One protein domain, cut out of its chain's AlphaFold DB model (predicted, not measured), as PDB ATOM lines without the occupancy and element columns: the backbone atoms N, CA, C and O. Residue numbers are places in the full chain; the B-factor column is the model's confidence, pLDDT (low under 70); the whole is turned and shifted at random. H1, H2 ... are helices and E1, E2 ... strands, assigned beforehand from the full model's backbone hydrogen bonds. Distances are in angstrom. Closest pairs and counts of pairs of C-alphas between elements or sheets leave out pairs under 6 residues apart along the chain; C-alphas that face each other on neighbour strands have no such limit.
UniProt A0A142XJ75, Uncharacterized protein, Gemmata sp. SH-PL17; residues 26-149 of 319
ATOM      1  N   ASP A  26       3.279 -46.326  -6.300       96.38
ATOM      2  CA  ASP A  26       3.762 -45.943  -4.965       96.38
ATOM      3  C   ASP A  26       4.668 -44.713  -4.995       96.38
ATOM      4  O   ASP A  26       4.543 -43.825  -4.152       96.38
ATOM      5  N   ALA A  27       5.560 -44.628  -5.987       95.50
ATOM      6  CA  ALA A  27       6.447 -43.481  -6.143       95.50
ATOM      7  C   ALA A  27       5.659 -42.205  -6.476       95.50
ATOM      8  O   ALA A  27       5.959 -41.143  -5.928       95.50
ATOM      9  N   LEU A  28       4.628 -42.317  -7.323       95.31
ATOM     10  CA  LEU A  28       3.731 -41.207  -7.654       95.31
ATOM     11  C   LEU A  28       2.928 -40.743  -6.436       95.31
ATOM     12  O   LEU A  28       2.838 -39.541  -6.190       95.31
ATOM     13  N   VAL A  29       2.389 -41.677  -5.647       96.88
ATOM     14  CA  VAL A  29       1.672 -41.363  -4.402       96.88
ATOM     15  C   VAL A  29       2.602 -40.657  -3.420       96.88
ATOM     16  O   VAL A  29       2.288 -39.558  -2.973       96.88
ATOM     17  N   GLN A  30       3.784 -41.208  -3.147       96.62
ATOM     18  CA  GLN A  30       4.755 -40.607  -2.225       96.62
ATOM     19  C   GLN A  30       5.212 -39.210  -2.674       96.62
ATOM     20  O   GLN A  30       5.325 -38.298  -1.853       96.62
ATOM     21  N   HIS A  31       5.428 -39.006  -3.976       95.25
ATOM     22  CA  HIS A  31       5.725 -37.682  -4.524       95.25
ATOM     23  C   HIS A  31       4.564 -36.701  -4.306       95.25
ATOM     24  O   HIS A  31       4.783 -35.588  -3.828       95.25
ATOM     25  N   ALA A  32       3.331 -37.123  -4.598       96.19
ATOM     26  CA  ALA A  32       2.141 -36.306  -4.392       96.19
ATOM     27  C   ALA A  32       1.940 -35.943  -2.911       96.19
ATOM     28  O   ALA A  32       1.670 -34.784  -2.608       96.19
ATOM     29  N   LEU A  33       2.132 -36.880  -1.975       97.19
ATOM     30  CA  LEU A  33       2.007 -36.608  -0.536       97.19
ATOM     31  C   LEU A  33       3.053 -35.593  -0.056       97.19
ATOM     32  O   LEU A  33       2.705 -34.643   0.646       97.19
ATOM     33  N   LYS A  34       4.315 -35.727  -0.486       96.06
ATOM     34  CA  LYS A  34       5.377 -34.748  -0.177       96.06
ATOM     35  C   LYS A  34       5.070 -33.367  -0.750       96.06
ATOM     36  O   LYS A  34       5.280 -32.349  -0.085       96.06
ATOM     37  N   LEU A  35       4.567 -33.321  -1.982       95.69
ATOM     38  CA  LEU A  35       4.201 -32.064  -2.620       95.69
ATOM     39  C   LEU A  35       3.001 -31.417  -1.919       95.69
ATOM     40  O   LEU A  35       3.024 -30.217  -1.687       95.69
ATOM     41  N   ALA A  36       1.996 -32.193  -1.514       95.62
ATOM     42  CA  ALA A  36       0.848 -31.692  -0.759       95.62
ATOM     43  C   ALA A  36       1.248 -31.177   0.634       95.62
ATOM     44  O   ALA A  36       0.713 -30.168   1.088       95.62
ATOM     45  N   ALA A  37       2.209 -31.837   1.289       95.12
ATOM     46  CA  ALA A  37       2.738 -31.414   2.584       95.12
ATOM     47  C   ALA A  37       3.451 -30.051   2.503       95.12
ATOM     48  O   ALA A  37       3.285 -29.208   3.378       95.12
ATOM     49  N   THR A  38       4.216 -29.812   1.436       94.00
ATOM     50  CA  THR A  38       4.981 -28.562   1.255       94.00
ATOM     51  C   THR A  38       4.203 -27.468   0.517       94.00
ATOM     52  O   THR A  38       4.503 -26.283   0.663       94.00
ATOM     53  N   ASN A  39       3.191 -27.841  -0.267       93.38
ATOM     54  CA  ASN A  39       2.384 -26.947  -1.083       93.38
ATOM     55  C   ASN A  39       0.893 -27.346  -1.034       93.38
ATOM     56  O   ASN A  39       0.392 -28.003  -1.951       93.38
ATOM     57  N   PRO A  40       0.137 -26.887  -0.020       87.69
ATOM     58  CA  PRO A  40      -1.284 -27.223   0.131       87.69
ATOM     59  C   PRO A  40      -2.181 -26.648  -0.984       87.69
ATOM     60  O   PRO A  40      -3.346 -27.015  -1.104       87.69
ATOM     61  N   LYS A  41      -1.653 -25.736  -1.815       90.69
ATOM     62  CA  LYS A  41      -2.346 -25.155  -2.980       90.69
ATOM     63  C   LYS A  41      -2.011 -25.879  -4.289       90.69
ATOM     64  O   LYS A  41      -2.370 -25.404  -5.368       90.69
ATOM     65  N   ALA A  42      -1.293 -27.001  -4.221       93.19
ATOM     66  CA  ALA A  42      -1.017 -27.819  -5.390       93.19
ATOM     67  C   ALA A  42      -2.334 -28.346  -5.980       93.19
ATOM     68  O   ALA A  42      -3.187 -28.898  -5.279       93.19
ATOM     69  N   LYS A  43      -2.509 -28.170  -7.292       93.56
ATOM     70  CA  LYS A  43      -3.700 -28.668  -7.991       93.56
ATOM     71  C   LYS A  43      -3.662 -30.190  -8.038       93.56
ATOM     72  O   LYS A  43      -2.604 -30.771  -8.248       93.56
ATOM     73  N   TRP A  44      -4.825 -30.831  -7.926       92.31
ATOM     74  CA  TRP A  44      -4.918 -32.295  -7.962       92.31
ATOM     75  C   TRP A  44      -4.317 -32.882  -9.246       92.31
ATOM     76  O   TRP A  44      -3.477 -33.771  -9.202       92.31
ATOM     77  N   THR A  45      -4.695 -32.329 -10.398       91.88
ATOM     78  CA  THR A  45      -4.162 -32.720 -11.707       91.88
ATOM     79  C   THR A  45      -3.727 -31.502 -12.505       91.88
ATOM     80  O   THR A  45      -4.369 -30.450 -12.444       91.88
ATOM     81  N   GLY A  46      -2.689 -31.646 -13.325       88.06
ATOM     82  CA  GLY A  46      -2.257 -30.598 -14.244       88.06
ATOM     83  C   GLY A  46      -1.004 -30.980 -15.020       88.06
ATOM     84  O   GLY A  46      -0.306 -31.922 -14.669       88.06
ATOM     85  N   ALA A  47      -0.717 -30.243 -16.094       80.94
ATOM     86  CA  ALA A  47       0.471 -30.467 -16.925       80.94
ATOM     87  C   ALA A  47       1.724 -29.724 -16.417       80.94
ATOM     88  O   ALA A  47       2.777 -29.787 -17.051       80.94
ATOM     89  N   THR A  48       1.599 -28.963 -15.327       79.25
ATOM     90  CA  THR A  48       2.682 -28.180 -14.726       79.25
ATOM     91  C   THR A  48       3.244 -28.893 -13.500       79.25
ATOM     92  O   THR A  48       2.552 -29.673 -12.856       79.25
ATOM     93  N   SER A  49       4.485 -28.571 -13.128       71.69
ATOM     94  CA  SER A  49       5.172 -29.129 -11.951       71.69
ATOM     95  C   SER A  49       4.527 -28.777 -10.602       71.69
ATOM     96  O   SER A  49       4.964 -29.272  -9.573       71.69
ATOM     97  N   ALA A  50       3.504 -27.917 -10.592       82.69
ATOM     98  CA  ALA A  50       2.738 -27.558  -9.399       82.69
ATOM     99  C   ALA A  50       1.499 -28.450  -9.181       82.69
ATOM    100  O   ALA A  50       0.719 -28.195  -8.261       82.69
ATOM    101  N   ALA A  51       1.270 -29.441 -10.046       91.69
ATOM    102  CA  ALA A  51       0.212 -30.426  -9.872       91.69
ATOM    103  C   ALA A  51       0.714 -31.646  -9.089       91.69
ATOM    104  O   ALA A  51       1.849 -32.077  -9.278       91.69
ATOM    105  N   LEU A  52      -0.152 -32.220  -8.252       93.06
ATOM    106  CA  LEU A  52       0.125 -33.451  -7.509       93.06
ATOM    107  C   LEU A  52       0.328 -34.641  -8.445       93.06
ATOM    108  O   LEU A  52       1.264 -35.415  -8.265       93.06
ATOM    109  N   PHE A  53      -0.533 -34.747  -9.459       93.81
ATOM    110  CA  PHE A  53      -0.478 -35.790 -10.473       93.81
ATOM    111  C   PHE A  53      -0.391 -35.177 -11.869       93.81
ATOM    112  O   PHE A  53      -1.265 -34.414 -12.303       93.81
ATOM    113  N   ASN A  54       0.661 -35.537 -12.600       91.62
ATOM    114  CA  ASN A  54       0.816 -35.172 -13.997       91.62
ATOM    115  C   ASN A  54       0.040 -36.164 -14.870       91.62
ATOM    116  O   ASN A  54       0.360 -37.347 -14.935       91.62
ATOM    117  N   THR A  55      -0.973 -35.680 -15.587       87.62
ATOM    118  CA  THR A  55      -1.866 -36.538 -16.389       87.62
ATOM    119  C   THR A  55      -1.178 -37.214 -17.575       87.62
ATOM    120  O   THR A  55      -1.758 -38.103 -18.191       87.62
ATOM    121  N   LYS A  56       0.048 -36.801 -17.916       88.19
ATOM    122  CA  LYS A  56       0.859 -37.432 -18.965       88.19
ATOM    123  C   LYS A  56       1.702 -38.599 -18.457       88.19
ATOM    124  O   LYS A  56       2.272 -39.319 -19.272       88.19
ATOM    125  N   GLU A  57       1.824 -38.767 -17.144       87.12
ATOM    126  CA  GLU A  57       2.558 -39.884 -16.559       87.12
ATOM    127  C   GLU A  57       1.699 -41.147 -16.576       87.12
ATOM    128  O   GLU A  57       0.511 -41.133 -16.229       87.12
ATOM    129  N   ALA A  58       2.325 -42.254 -16.980       86.69
ATOM    130  CA  ALA A  58       1.742 -43.577 -16.827       86.69
ATOM    131  C   ALA A  58       1.404 -43.815 -15.347       86.69
ATOM    132  O   ALA A  58       2.126 -43.355 -14.468       86.69
ATOM    133  N   ASN A  59       0.317 -44.539 -15.075       93.31
ATOM    134  CA  ASN A  59      -0.150 -44.895 -13.726       93.31
ATOM    135  C   ASN A  59      -0.724 -43.749 -12.868       93.31
ATOM    136  O   ASN A  59      -1.156 -44.002 -11.743       93.31
ATOM    137  N   SER A  60      -0.813 -42.518 -13.385       93.12
ATOM    138  CA  SER A  60      -1.394 -41.379 -12.651       93.12
ATOM    139  C   SER A  60      -2.843 -41.620 -12.201       93.12
ATOM    140  O   SER A  60      -3.201 -41.247 -11.087       93.12
ATOM    141  N   ALA A  61      -3.663 -42.301 -13.009       94.75
ATOM    142  CA  ALA A  61      -5.041 -42.650 -12.645       94.75
ATOM    143  C   ALA A  61      -5.113 -43.576 -11.413       94.75
ATOM    144  O   ALA A  61      -5.820 -43.265 -10.459       94.75
ATOM    145  N   ALA A  62      -4.320 -44.652 -11.392       96.00
ATOM    146  CA  ALA A  62      -4.268 -45.588 -10.266       96.00
ATOM    147  C   ALA A  62      -3.720 -44.927  -8.987       96.00
ATOM    148  O   ALA A  62      -4.203 -45.190  -7.887       96.00
ATOM    149  N   ALA A  63      -2.745 -44.019  -9.118       96.38
ATOM    150  CA  ALA A  63      -2.234 -43.243  -7.987       96.38
ATOM    151  C   ALA A  63      -3.294 -42.284  -7.412       96.38
ATOM    152  O   ALA A  63      -3.416 -42.154  -6.193       96.38
ATOM    153  N   ILE A  64      -4.103 -41.653  -8.274       95.81
ATOM    154  CA  ILE A  64      -5.229 -40.808  -7.851       95.81
ATOM    155  C   ILE A  64      -6.281 -41.628  -7.102       95.81
ATOM    156  O   ILE A  64      -6.759 -41.170  -6.064       95.81
ATOM    157  N   GLU A  65      -6.645 -42.808  -7.611       96.00
ATOM    158  CA  GLU A  65      -7.608 -43.698  -6.950       96.00
ATOM    159  C   GLU A  65      -7.118 -44.112  -5.567       96.00
ATOM    160  O   GLU A  65      -7.857 -43.961  -4.596       96.00
ATOM    161  N   ARG A  66      -5.847 -44.511  -5.444       96.81
ATOM    162  CA  ARG A  66      -5.253 -44.850  -4.146       96.81
ATOM    163  C   ARG A  66      -5.306 -43.689  -3.153       96.81
ATOM    164  O   ARG A  66      -5.639 -43.894  -1.992       96.81
ATOM    165  N   CYS A  67      -5.026 -42.462  -3.587       96.88
ATOM    166  CA  CYS A  67      -5.113 -41.302  -2.694       96.88
ATOM    167  C   CYS A  67      -6.549 -40.946  -2.273       96.88
ATOM    168  O   CYS A  67      -6.719 -40.248  -1.270       96.88
ATOM    169  N   ARG A  68      -7.559 -41.399  -3.029       96.81
ATOM    170  CA  ARG A  68      -8.995 -41.158  -2.801       96.81
ATOM    171  C   ARG A  68      -9.728 -42.335  -2.165       96.81
ATOM    172  O   ARG A  68     -10.950 -42.262  -2.053       96.81
ATOM    173  N   ASP A  69      -9.020 -43.394  -1.783       96.50
ATOM    174  CA  ASP A  69      -9.628 -44.565  -1.162       96.50
ATOM    175  C   ASP A  69     -10.533 -44.134   0.002       96.50
ATOM    176  O   ASP A  69     -10.091 -43.467   0.938       96.50
ATOM    177  N   ALA A  70     -11.819 -44.480  -0.082       92.00
ATOM    178  CA  ALA A  70     -12.822 -44.067   0.890       92.00
ATOM    179  C   ALA A  70     -12.575 -44.671   2.280       92.00
ATOM    180  O   ALA A  70     -12.986 -44.085   3.279       92.00
ATOM    181  N   SER A  71     -11.902 -45.824   2.346       94.75
ATOM    182  CA  SER A  71     -11.569 -46.488   3.607       94.75
ATOM    183  C   SER A  71     -10.406 -45.808   4.333       94.75
ATOM    184  O   SER A  71     -10.372 -45.787   5.564       94.75
ATOM    185  N   ARG A  72      -9.462 -45.222   3.585       95.81
ATOM    186  CA  ARG A  72      -8.272 -44.561   4.128       95.81
ATOM    187  C   ARG A  72      -7.802 -43.440   3.192       95.81
ATOM    188  O   ARG A  72      -6.772 -43.581   2.530       95.81
ATOM    189  N   PRO A  73      -8.529 -42.312   3.127       96.56
ATOM    190  CA  PRO A  73      -8.186 -41.240   2.204       96.56
ATOM    191  C   PRO A  73      -6.839 -40.648   2.609       96.56
ATOM    192  O   PRO A  73      -6.676 -40.231   3.754       96.56
ATOM    193  N   LEU A  74      -5.877 -40.586   1.687       97.56
ATOM    194  CA  LEU A  74      -4.545 -40.010   1.941       97.56
ATOM    195  C   LEU A  74      -4.520 -38.499   1.675       97.56
ATOM    196  O   LEU A  74      -3.782 -37.741   2.306       97.56
ATOM    197  N   LEU A  75      -5.354 -38.049   0.740       97.00
ATOM    198  CA  LEU A  75      -5.499 -36.650   0.365       97.00
ATOM    199  C   LEU A  75      -6.981 -36.282   0.324       97.00
ATOM    200  O   LEU A  75      -7.799 -36.982  -0.269       97.00
ATOM    201  N   LYS A  76      -7.326 -35.136   0.909       95.44
ATOM    202  CA  LYS A  76      -8.664 -34.549   0.823       95.44
ATOM    203  C   LYS A  76      -8.665 -33.469  -0.248       95.44
ATOM    204  O   LYS A  76      -7.897 -32.511  -0.171       95.44
ATOM    205  N   GLN A  77      -9.514 -33.630  -1.257       94.25
ATOM    206  CA  GLN A  77      -9.641 -32.660  -2.339       94.25
ATOM    207  C   GLN A  77     -10.463 -31.443  -1.896       94.25
ATOM    208  O   GLN A  77     -11.511 -31.587  -1.270       94.25
ATOM    209  N   HIS A  78     -10.013 -30.255  -2.293       91.06
ATOM    210  CA  HIS A  78     -10.715 -28.980  -2.128       91.06
ATOM    211  C   HIS A  78     -10.827 -28.259  -3.474       91.06
ATOM    212  O   HIS A  78     -10.233 -28.677  -4.470       91.06
ATOM    213  N   LYS A  79     -11.573 -27.148  -3.512       89.00
ATOM    214  CA  LYS A  79     -11.753 -26.338  -4.730       89.00
ATOM    215  C   LYS A  79     -10.420 -25.859  -5.323       89.00
ATOM    216  O   LYS A  79     -10.254 -25.874  -6.539       89.00
ATOM    217  N   ASP A  80      -9.474 -25.500  -4.456       87.00
ATOM    218  CA  ASP A  80      -8.212 -24.861  -4.844       87.00
ATOM    219  C   ASP A  80      -6.983 -25.779  -4.728       87.00
ATOM    220  O   ASP A  80      -5.860 -25.327  -4.943       87.00
ATOM    221  N   GLY A  81      -7.165 -27.067  -4.409       90.69
ATOM    222  CA  GLY A  81      -6.041 -27.990  -4.247       90.69
ATOM    223  C   GLY A  81      -6.376 -29.257  -3.469       90.69
ATOM    224  O   GLY A  81      -7.489 -29.781  -3.546       90.69
ATOM    225  N   ALA A  82      -5.396 -29.755  -2.723       93.94
ATOM    226  CA  ALA A  82      -5.533 -30.915  -1.856       93.94
ATOM    227  C   ALA A  82      -4.824 -30.672  -0.528       93.94
ATOM    228  O   ALA A  82      -3.725 -30.122  -0.504       93.94
ATOM    229  N   THR A  83      -5.418 -31.143   0.562       95.00
ATOM    230  CA  THR A  83      -4.757 -31.177   1.868       95.00
ATOM    231  C   THR A  83      -4.461 -32.609   2.263       95.00
ATOM    232  O   THR A  83      -5.252 -33.517   1.993       95.00
ATOM    233  N   LEU A  84      -3.344 -32.797   2.949       96.88
ATOM    234  CA  LEU A  84      -2.980 -34.069   3.551       96.88
ATOM    235  C   LEU A  84      -3.981 -34.436   4.660       96.88
ATOM    236  O   LEU A  84      -4.406 -33.571   5.429       96.88
ATOM    237  N   THR A  85      -4.404 -35.696   4.709       97.25
ATOM    238  CA  THR A  85      -5.205 -36.235   5.822       97.25
ATOM    239  C   THR A  85      -4.288 -36.771   6.922       97.25
ATOM    240  O   THR A  85      -3.069 -36.828   6.747       97.25
ATOM    241  N   GLY A  86      -4.863 -37.229   8.041       96.31
ATOM    242  CA  GLY A  86      -4.106 -37.961   9.060       96.31
ATOM    243  C   GLY A  86      -3.371 -39.172   8.472       96.31
ATOM    244  O   GLY A  86      -2.163 -39.284   8.632       96.31
ATOM    245  N   ALA A  87      -4.058 -40.017   7.694       96.81
ATOM    246  CA  ALA A  87      -3.451 -41.194   7.066       96.81
ATOM    247  C   ALA A  87      -2.352 -40.842   6.045       96.81
ATOM    248  O   ALA A  87      -1.305 -41.486   6.019       96.81
ATOM    249  N   GLY A  88      -2.559 -39.796   5.237       97.19
ATOM    250  CA  GLY A  88      -1.532 -39.309   4.311       97.19
ATOM    251  C   GLY A  88      -0.291 -38.787   5.035       97.19
ATOM    252  O   GLY A  88       0.827 -38.996   4.564       97.19
ATOM    253  N   PHE A  89      -0.473 -38.155   6.199       97.69
ATOM    254  CA  PHE A  89       0.635 -37.740   7.057       97.69
ATOM    255  C   PHE A  89       1.446 -38.935   7.543       97.69
ATOM    256  O   PHE A  89       2.667 -38.904   7.450       97.69
ATOM    257  N   GLU A  90       0.798 -40.006   7.999       96.31
ATOM    258  CA  GLU A  90       1.504 -41.206   8.461       96.31
ATOM    259  C   GLU A  90       2.383 -41.835   7.377       96.31
ATOM    260  O   GLU A  90       3.498 -42.261   7.675       96.31
ATOM    261  N   GLU A  91       1.903 -41.870   6.130       96.00
ATOM    262  CA  GLU A  91       2.657 -42.441   5.010       96.00
ATOM    263  C   GLU A  91       3.864 -41.594   4.591       96.00
ATOM    264  O   GLU A  91       4.842 -42.145   4.084       96.00
ATOM    265  N   VAL A  92       3.808 -40.272   4.780       96.94
ATOM    266  CA  VAL A  92       4.878 -39.355   4.354       96.94
ATOM    267  C   VAL A  92       5.790 -38.915   5.498       96.94
ATOM    268  O   VAL A  92       6.890 -38.432   5.236       96.94
ATOM    269  N   ALA A  93       5.384 -39.101   6.758       94.81
ATOM    270  CA  ALA A  93       6.094 -38.605   7.938       94.81
ATOM    271  C   ALA A  93       7.560 -39.055   7.986       94.81
ATOM    272  O   ALA A  93       8.436 -38.240   8.253       94.81
ATOM    273  N   ALA A  94       7.840 -40.319   7.648       93.75
ATOM    274  CA  ALA A  94       9.203 -40.859   7.619       93.75
ATOM    275  C   ALA A  94      10.103 -40.218   6.545       93.75
ATOM    276  O   ALA A  94      11.318 -40.393   6.565       93.75
ATOM    277  N   ALA A  95       9.511 -39.512   5.584       94.88
ATOM    278  CA  ALA A  95      10.205 -38.908   4.460       94.88
ATOM    279  C   ALA A  95      10.242 -37.370   4.515       94.88
ATOM    280  O   ALA A  95      10.783 -36.755   3.590       94.88
ATOM    281  N   LEU A  96       9.659 -36.768   5.556       95.50
ATOM    282  CA  LEU A  96       9.773 -35.345   5.873       95.50
ATOM    283  C   LEU A  96      11.016 -35.108   6.736       95.50
ATOM    284  O   LEU A  96      11.377 -35.953   7.555       95.50
ATOM    285  N   SER A  97      11.666 -33.954   6.574       94.88
ATOM    286  CA  SER A  97      12.706 -33.545   7.523       94.88
ATOM    287  C   SER A  97      12.082 -33.149   8.863       94.88
ATOM    288  O   SER A  97      10.921 -32.742   8.916       94.88
ATOM    289  N   GLU A  98      12.856 -33.212   9.947       91.62
ATOM    290  CA  GLU A  98      12.382 -32.861  11.296       91.62
ATOM    291  C   GLU A  98      11.778 -31.445  11.357       91.62
ATOM    292  O   GLU A  98      10.739 -31.234  11.978       91.62
ATOM    293  N   GLU A  99      12.357 -30.498  10.615       94.44
ATOM    294  CA  GLU A  99      11.864 -29.118  10.490       94.44
ATOM    295  C   GLU A  99      10.512 -29.014   9.760       94.44
ATOM    296  O   GLU A  99       9.751 -28.072   9.975       94.44
ATOM    297  N   GLN A 100      10.195 -29.975   8.887       95.88
ATOM    298  CA  GLN A 100       8.952 -30.009   8.113       95.88
ATOM    299  C   GLN A 100       7.821 -30.734   8.841       95.88
ATOM    300  O   GLN A 100       6.655 -30.418   8.610       95.88
ATOM    301  N   VAL A 101       8.135 -31.684   9.727       96.19
ATOM    302  CA  VAL A 101       7.126 -32.470  10.456       96.19
ATOM    303  C   VAL A 101       6.174 -31.553  11.217       96.19
ATOM    304  O   VAL A 101       4.959 -31.674  11.066       96.19
ATOM    305  N   THR A 102       6.703 -30.605  11.991       96.31
ATOM    306  CA  THR A 102       5.898 -29.715  12.836       96.31
ATOM    307  C   THR A 102       4.904 -28.850  12.045       96.31
ATOM    308  O   THR A 102       3.706 -28.940  12.326       96.31
ATOM    309  N   PRO A 103       5.308 -28.033  11.048       96.94
ATOM    310  CA  PRO A 103       4.360 -27.204  10.300       96.94
ATOM    311  C   PRO A 103       3.331 -28.033   9.519       96.94
ATOM    312  O   PRO A 103       2.161 -27.645   9.450       96.94
ATOM    313  N   VAL A 104       3.726 -29.192   8.982       96.94
ATOM    314  CA  VAL A 104       2.802 -30.084   8.268       96.94
ATOM    315  C   VAL A 104       1.798 -30.703   9.242       96.94
ATOM    316  O   VAL A 104       0.598 -30.654   8.979       96.94
ATOM    317  N   ALA A 105       2.247 -31.209  10.394       97.38
ATOM    318  CA  ALA A 105       1.370 -31.766  11.423       97.38
ATOM    319  C   ALA A 105       0.358 -30.726  11.924       97.38
ATOM    320  O   ALA A 105      -0.830 -31.025  12.020       97.38
ATOM    321  N   LYS A 106       0.791 -29.477  12.155       97.56
ATOM    322  CA  LYS A 106      -0.102 -28.360  12.508       97.56
ATOM    323  C   LYS A 106      -1.170 -28.126  11.437       97.56
ATOM    324  O   LYS A 106      -2.351 -27.985  11.753       97.56
ATOM    325  N   SER A 107      -0.773 -28.115  10.163       96.12
ATOM    326  CA  SER A 107      -1.705 -27.936   9.046       96.12
ATOM    327  C   SER A 107      -2.726 -29.073   8.951       96.12
ATOM    328  O   SER A 107      -3.912 -28.796   8.764       96.12
ATOM    329  N   VAL A 108      -2.290 -30.325   9.125       97.06
ATOM    330  CA  VAL A 108      -3.170 -31.504   9.117       97.06
ATOM    331  C   VAL A 108      -4.132 -31.471  10.301       97.06
ATOM    332  O   VAL A 108      -5.339 -31.587  10.100       97.06
ATOM    333  N   ALA A 109      -3.635 -31.219  11.515       97.50
ATOM    334  CA  ALA A 109      -4.443 -31.144  12.732       97.50
ATOM    335  C   ALA A 109      -5.578 -30.109  12.624       97.50
ATOM    336  O   ALA A 109      -6.707 -30.373  13.043       97.50
ATOM    337  N   ASN A 110      -5.311 -28.959  11.999       95.88
ATOM    338  CA  ASN A 110      -6.316 -27.919  11.768       95.88
ATOM    339  C   ASN A 110      -7.421 -28.342  10.788       95.88
ATOM    340  O   ASN A 110      -8.543 -27.849  10.885       95.88
ATOM    341  N   GLY A 111      -7.121 -29.250   9.855       94.31
ATOM    342  CA  GLY A 111      -8.087 -29.793   8.898       94.31
ATOM    343  C   GLY A 111      -8.909 -30.974   9.424       94.31
ATOM    344  O   GLY A 111      -9.897 -31.347   8.782       94.31
ATOM    345  N   LEU A 112      -8.514 -31.562  10.559       95.81
ATOM    346  CA  LEU A 112      -9.191 -32.709  11.164       95.81
ATOM    347  C   LEU A 112     -10.404 -32.289  12.014       95.81
ATOM    348  O   LEU A 112     -10.389 -31.216  12.635       95.81
ATOM    349  N   PRO A 113     -11.447 -33.142  12.084       96.00
ATOM    350  CA  PRO A 113     -12.525 -32.999  13.056       96.00
ATOM    351  C   PRO A 113     -11.987 -32.928  14.488       96.00
ATOM    352  O   PRO A 113     -10.988 -33.563  14.821       96.00
ATOM    353  N   VAL A 114     -12.689 -32.198  15.361       93.88
ATOM    354  CA  VAL A 114     -12.275 -31.996  16.764       93.88
ATOM    355  C   VAL A 114     -12.010 -33.326  17.483       93.88
ATOM    356  O   VAL A 114     -11.017 -33.428  18.191       93.88
ATOM    357  N   GLY A 115     -12.837 -34.350  17.243       93.75
ATOM    358  CA  GLY A 115     -12.691 -35.671  17.872       93.75
ATOM    359  C   GLY A 115     -11.542 -36.536  17.340       93.75
ATOM    360  O   GLY A 115     -11.234 -37.541  17.953       93.75
ATOM    361  N   GLU A 116     -10.909 -36.169  16.223       96.38
ATOM    362  CA  GLU A 116      -9.762 -36.907  15.657       96.38
ATOM    363  C   GLU A 116      -8.433 -36.171  15.888       96.38
ATOM    364  O   GLU A 116      -7.349 -36.735  15.733       96.38
ATOM    365  N   ARG A 117      -8.498 -34.882  16.243       97.44
ATOM    366  CA  ARG A 117      -7.328 -34.006  16.348       97.44
ATOM    367  C   ARG A 117      -6.396 -34.409  17.491       97.44
ATOM    368  O   ARG A 117      -5.182 -34.379  17.299       97.44
ATOM    369  N   ALA A 118      -6.948 -34.754  18.657       97.50
ATOM    370  CA  ALA A 118      -6.160 -35.128  19.831       97.50
ATOM    371  C   ALA A 118      -5.369 -36.422  19.578       97.50
ATOM    372  O   ALA A 118      -4.146 -36.422  19.723       97.50
ATOM    373  N   ASP A 119      -6.037 -37.469  19.086       97.44
ATOM    374  CA  ASP A 119      -5.411 -38.753  18.740       97.44
ATOM    375  C   ASP A 119      -4.319 -38.591  17.678       97.44
ATOM    376  O   ASP A 119      -3.220 -39.139  17.809       97.44
ATOM    377  N   PHE A 120      -4.588 -37.784  16.646       98.00
ATOM    378  CA  PHE A 120      -3.596 -37.466  15.626       98.00
ATOM    379  C   PHE A 120      -2.355 -36.802  16.238       98.00
ATOM    380  O   PHE A 120      -1.243 -37.296  16.051       98.00
ATOM    381  N   LEU A 121      -2.526 -35.715  16.998       97.94
ATOM    382  CA  LEU A 121      -1.409 -34.984  17.606       97.94
ATOM    383  C   LEU A 121      -0.623 -35.852  18.593       97.94
ATOM    384  O   LEU A 121       0.608 -35.843  18.557       97.94
ATOM    385  N   GLN A 122      -1.305 -36.649  19.415       97.62
ATOM    386  CA  GLN A 122      -0.669 -37.601  20.322       97.62
ATOM    387  C   GLN A 122       0.156 -38.642  19.549       97.62
ATOM    388  O   GLN A 122       1.300 -38.927  19.914       97.62
ATOM    389  N   GLY A 123      -0.384 -39.159  18.441       97.19
ATOM    390  CA  GLY A 123       0.304 -40.093  17.555       97.19
ATOM    391  C   GLY A 123       1.539 -39.501  16.869       97.19
ATOM    392  O   GLY A 123       2.520 -40.223  16.672       97.19
ATOM    393  N   VAL A 124       1.522 -38.208  16.519       96.94
ATOM    394  CA  VAL A 124       2.691 -37.499  15.968       96.94
ATOM    395  C   VAL A 124       3.738 -37.260  17.054       96.94
ATOM    396  O   VAL A 124       4.898 -37.617  16.863       96.94
ATOM    397  N   ILE A 125       3.341 -36.738  18.218       96.88
ATOM    398  CA  ILE A 125       4.247 -36.460  19.346       96.88
ATOM    399  C   ILE A 125       5.003 -37.724  19.775       96.88
ATOM    400  O   ILE A 125       6.216 -37.671  19.975       96.88
ATOM    401  N   GLY A 126       4.318 -38.870  19.850       96.19
ATOM    402  CA  GLY A 126       4.947 -40.145  20.200       96.19
ATOM    403  C   GLY A 126       5.998 -40.624  19.189       96.19
ATOM    404  O   GLY A 126       6.937 -41.318  19.571       96.19
ATOM    405  N   ARG A 127       5.868 -40.244  17.910       95.31
ATOM    406  CA  ARG A 127       6.805 -40.611  16.833       95.31
ATOM    407  C   ARG A 127       7.940 -39.604  16.658       95.31
ATOM    408  O   ARG A 127       9.027 -39.993  16.239       95.31
ATOM    409  N   THR A 128       7.707 -38.333  16.975       94.44
ATOM    410  CA  THR A 128       8.683 -37.248  16.795       94.44
ATOM    411  C   THR A 128       8.816 -36.404  18.068       94.44
ATOM    412  O   THR A 128       8.257 -35.304  18.135       94.44
ATOM    413  N   PRO A 129       9.582 -36.872  19.076       94.19
ATOM    414  CA  PRO A 129       9.728 -36.183  20.362       94.19
ATOM    415  C   PRO A 129      10.272 -34.751  20.253       94.19
ATOM    416  O   PRO A 129       9.913 -33.896  21.057       94.19
ATOM    417  N   LEU A 130      11.090 -34.458  19.238       93.38
ATOM    418  CA  LEU A 130      11.634 -33.113  19.000       93.38
ATOM    419  C   LEU A 130      10.546 -32.084  18.649       93.38
ATOM    420  O   LEU A 130      10.671 -30.916  19.000       93.38
ATOM    421  N   ALA A 131       9.445 -32.520  18.027       94.12
ATOM    422  CA  ALA A 131       8.297 -31.666  17.721       94.12
ATOM    423  C   ALA A 131       7.342 -31.488  18.921       94.12
ATOM    424  O   ALA A 131       6.411 -30.683  18.857       94.12
ATOM    425  N   ALA A 132       7.549 -32.223  20.023       96.06
ATOM    426  CA  ALA A 132       6.619 -32.255  21.150       96.06
ATOM    427  C   ALA A 132       6.416 -30.877  21.791       96.06
ATOM    428  O   ALA A 132       5.284 -30.518  22.102       96.06
ATOM    429  N   ALA A 133       7.477 -30.081  21.938       96.88
ATOM    430  CA  ALA A 133       7.390 -28.747  22.536       96.88
ATOM    431  C   ALA A 133       6.409 -27.819  21.792       96.88
ATOM    432  O   ALA A 133       5.711 -27.026  22.416       96.88
ATOM    433  N   GLU A 134       6.315 -27.946  20.466       96.50
ATOM    434  CA  GLU A 134       5.425 -27.126  19.641       96.50
ATOM    435  C   GLU A 134       4.025 -27.718  19.450       96.50
ATOM    436  O   GLU A 134       3.079 -26.974  19.179       96.50
ATOM    437  N   LEU A 135       3.891 -29.043  19.534       97.19
ATOM    438  CA  LEU A 135       2.626 -29.748  19.312       97.19
ATOM    439  C   LEU A 135       1.831 -29.966  20.607       97.19
ATOM    440  O   LEU A 135       0.611 -30.085  20.542       97.19
ATOM    441  N   THR A 136       2.486 -29.973  21.772       97.75
ATOM    442  CA  THR A 136       1.823 -30.177  23.075       97.75
ATOM    443  C   THR A 136       0.758 -29.111  23.371       97.75
ATOM    444  O   THR A 136      -0.356 -29.502  23.713       97.75
ATOM    445  N   PRO A 137       0.992 -27.797  23.150       98.31
ATOM    446  CA  PRO A 137      -0.056 -26.790  23.351       98.31
ATOM    447  C   PRO A 137      -1.284 -27.014  22.453       98.31
ATOM    448  O   PRO A 137      -2.418 -26.811  22.875       98.31
ATOM    449  N   LEU A 138      -1.071 -27.490  21.220       97.56
ATOM    450  CA  LEU A 138      -2.164 -27.815  20.297       97.56
ATOM    451  C   LEU A 138      -2.914 -29.083  20.708       97.56
ATOM    452  O   LEU A 138      -4.115 -29.186  20.465       97.56
ATOM    453  N   LEU A 139      -2.226 -30.048  21.325       97.94
ATOM    454  CA  LEU A 139      -2.856 -31.240  21.890       97.94
ATOM    455  C   LEU A 139      -3.755 -30.860  23.071       97.94
ATOM    456  O   LEU A 139      -4.894 -31.314  23.142       97.94
ATOM    457  N   GLU A 140      -3.281 -29.995  23.966       98.06
ATOM    458  CA  GLU A 140      -4.077 -29.489  25.089       98.06
ATOM    459  C   GLU A 140      -5.318 -28.723  24.608       98.06
ATOM    460  O   GLU A 140      -6.425 -28.976  25.094       98.06
ATOM    461  N   GLU A 141      -5.161 -27.854  23.603       97.94
ATOM    462  CA  GLU A 141      -6.278 -27.154  22.959       97.94
ATOM    463  C   GLU A 141      -7.276 -28.141  22.333       97.94
ATOM    464  O   GLU A 141      -8.487 -28.004  22.520       97.94
ATOM    465  N   ALA A 142      -6.787 -29.170  21.633       97.69
ATOM    466  CA  ALA A 142      -7.629 -30.198  21.029       97.69
ATOM    467  C   ALA A 142      -8.433 -30.981  22.082       97.69
ATOM    468  O   ALA A 142      -9.639 -31.154  21.917       97.69
ATOM    469  N   ILE A 143      -7.798 -31.385  23.189       97.88
ATOM    470  CA  ILE A 143      -8.458 -32.084  24.303       97.88
ATOM    471  C   ILE A 143      -9.515 -31.186  24.963       97.88
ATOM    472  O   ILE A 143     -10.603 -31.650  25.312       97.88
ATOM    473  N   ALA A 144      -9.221 -29.896  25.147       97.94
ATOM    474  CA  ALA A 144     -10.181 -28.942  25.696       97.94
ATOM    475  C   ALA A 144     -11.391 -28.757  24.763       97.94
ATOM    476  O   ALA A 144     -12.536 -28.798  25.222       97.94
ATOM    477  N   ALA A 145     -11.149 -28.624  23.457       96.81
ATOM    478  CA  ALA A 145     -12.196 -28.509  22.447       96.81
ATOM    479  C   ALA A 145     -13.066 -29.774  22.363       96.81
ATOM    480  O   ALA A 145     -14.289 -29.673  22.253       96.81
ATOM    481  N   GLU A 146     -12.469 -30.964  22.462       96.75
ATOM    482  CA  GLU A 146     -13.203 -32.231  22.473       96.75
ATOM    483  C   GLU A 146     -14.107 -32.351  23.706       96.75
ATOM    484  O   GLU A 146     -15.292 -32.673  23.581       96.75
ATOM    485  N   LYS A 147     -13.584 -32.020  24.894       97.50
ATOM    486  CA  LYS A 147     -14.375 -31.993  26.132       97.50
ATOM    487  C   LYS A 147     -15.549 -31.022  26.030       97.50
ATOM    488  O   LYS A 147     -16.666 -31.401  26.379       97.50
ATOM    489  N   ALA A 148     -15.325 -29.817  25.506       97.81
ATOM    490  CA  ALA A 148     -16.385 -28.830  25.300       97.81
ATOM    491  C   ALA A 148     -17.448 -29.326  24.302       97.81
ATOM    492  O   ALA A 148     -18.646 -29.218  24.561       97.81
ATOM    493  N   ALA A 149     -17.030 -29.939  23.190       95.75
ATOM    494  CA  ALA A 149     -17.949 -30.515  22.210       95.75
ATOM    495  C   ALA A 149     -18.774 -31.673  22.797       95.75
ATOM    496  O   ALA A 149     -19.963 -31.805  22.501       95.75
TER     497      ALA A 149
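What this domain is: This is residues 26 to 149 of the 319 residues of an uncharacterized protein of Gemmata sp. SH-PL17 (UniProt A0A142XJ75). An elongated domain in two halves: at one end H1 has two small two-stranded sheets and H2 round it, and from there H3, H4, H5 and H6 follow in a zigzag of nearly aligned helices running to and fro. H1 stands nearly crosswise to this helical half, and the kinked H6 makes its far side. The printed part has 124 residues, with named elements in the order H1 E1 E2 H2 E3 E4 H3 H4 H5 H6; E1 and E2 are parallel, E3 and E4 antiparallel. The class is mostly helix, and the whole is compact, with a radius of gyration of the C-alphas of 14.9 A and spans of 46 by 30 by 23 A.

How they stand to each other: H1 is residues 26 to 38. E1, residues 43 to 45, and E2, residues 51 to 53, are parallel, with N 52 and O 43 at 2.8 A; the closest C-alphas of H1 and E2 are those of Ala 32 and Leu 52, 4.7 A apart. H2, residues 60 to 67, touches residues 26 to 29 of H1 at a steep tilt of 66 degrees, closest at the C-alphas of Val 29 and Ala 63, 5.6 A. E3, residues 75 to 78, and E4, residues 81 to 84, are an antiparallel hairpin, with N 76 and O 83 at 2.8 A. H3, residues 86 to 93, touches residues 30 to 34 of H1, about perpendicular at 80 degrees, closest at the C-alphas of Leu 33 and Val 92, 6.3 A. H4, residues 98 to 111, is the hub; it forms a helical hairpin with H3, closest at the C-alphas of Gly 86 and Val 108, 6.5 A. H4, H5, residues 114 to 127, and H6, residues 129 to 149, make an up-and-down bundle, each running against the one before. H5 and H6 touch, closest at the C-alphas of Ile 125 and Ala 132, 5.2 A. Every O i to N i+4 pair is within hydrogen-bond range in H1, H2 and H3, but 8 of 10 in H4, 7 of 10 in H5 and 13 of 17 in H6.

Where its parts are: H1 begins at C-alpha 26, (3.762, -45.943, -4.965), and is 18.5 A long. H4 is 20.8 A and H5 20.9 A long. H6 is 28.3 A long, with a kink of 55 degrees near residue 136, and ends at C-alpha 149, (-17.949, -30.515, 22.210).

The domain as a whole: The C-alphas farthest apart, Lys 56 and Ala 148, are 48.3 A apart. The printed part has no cut and no long link. Its mean pLDDT is 94.6, and no printed residue is under 70.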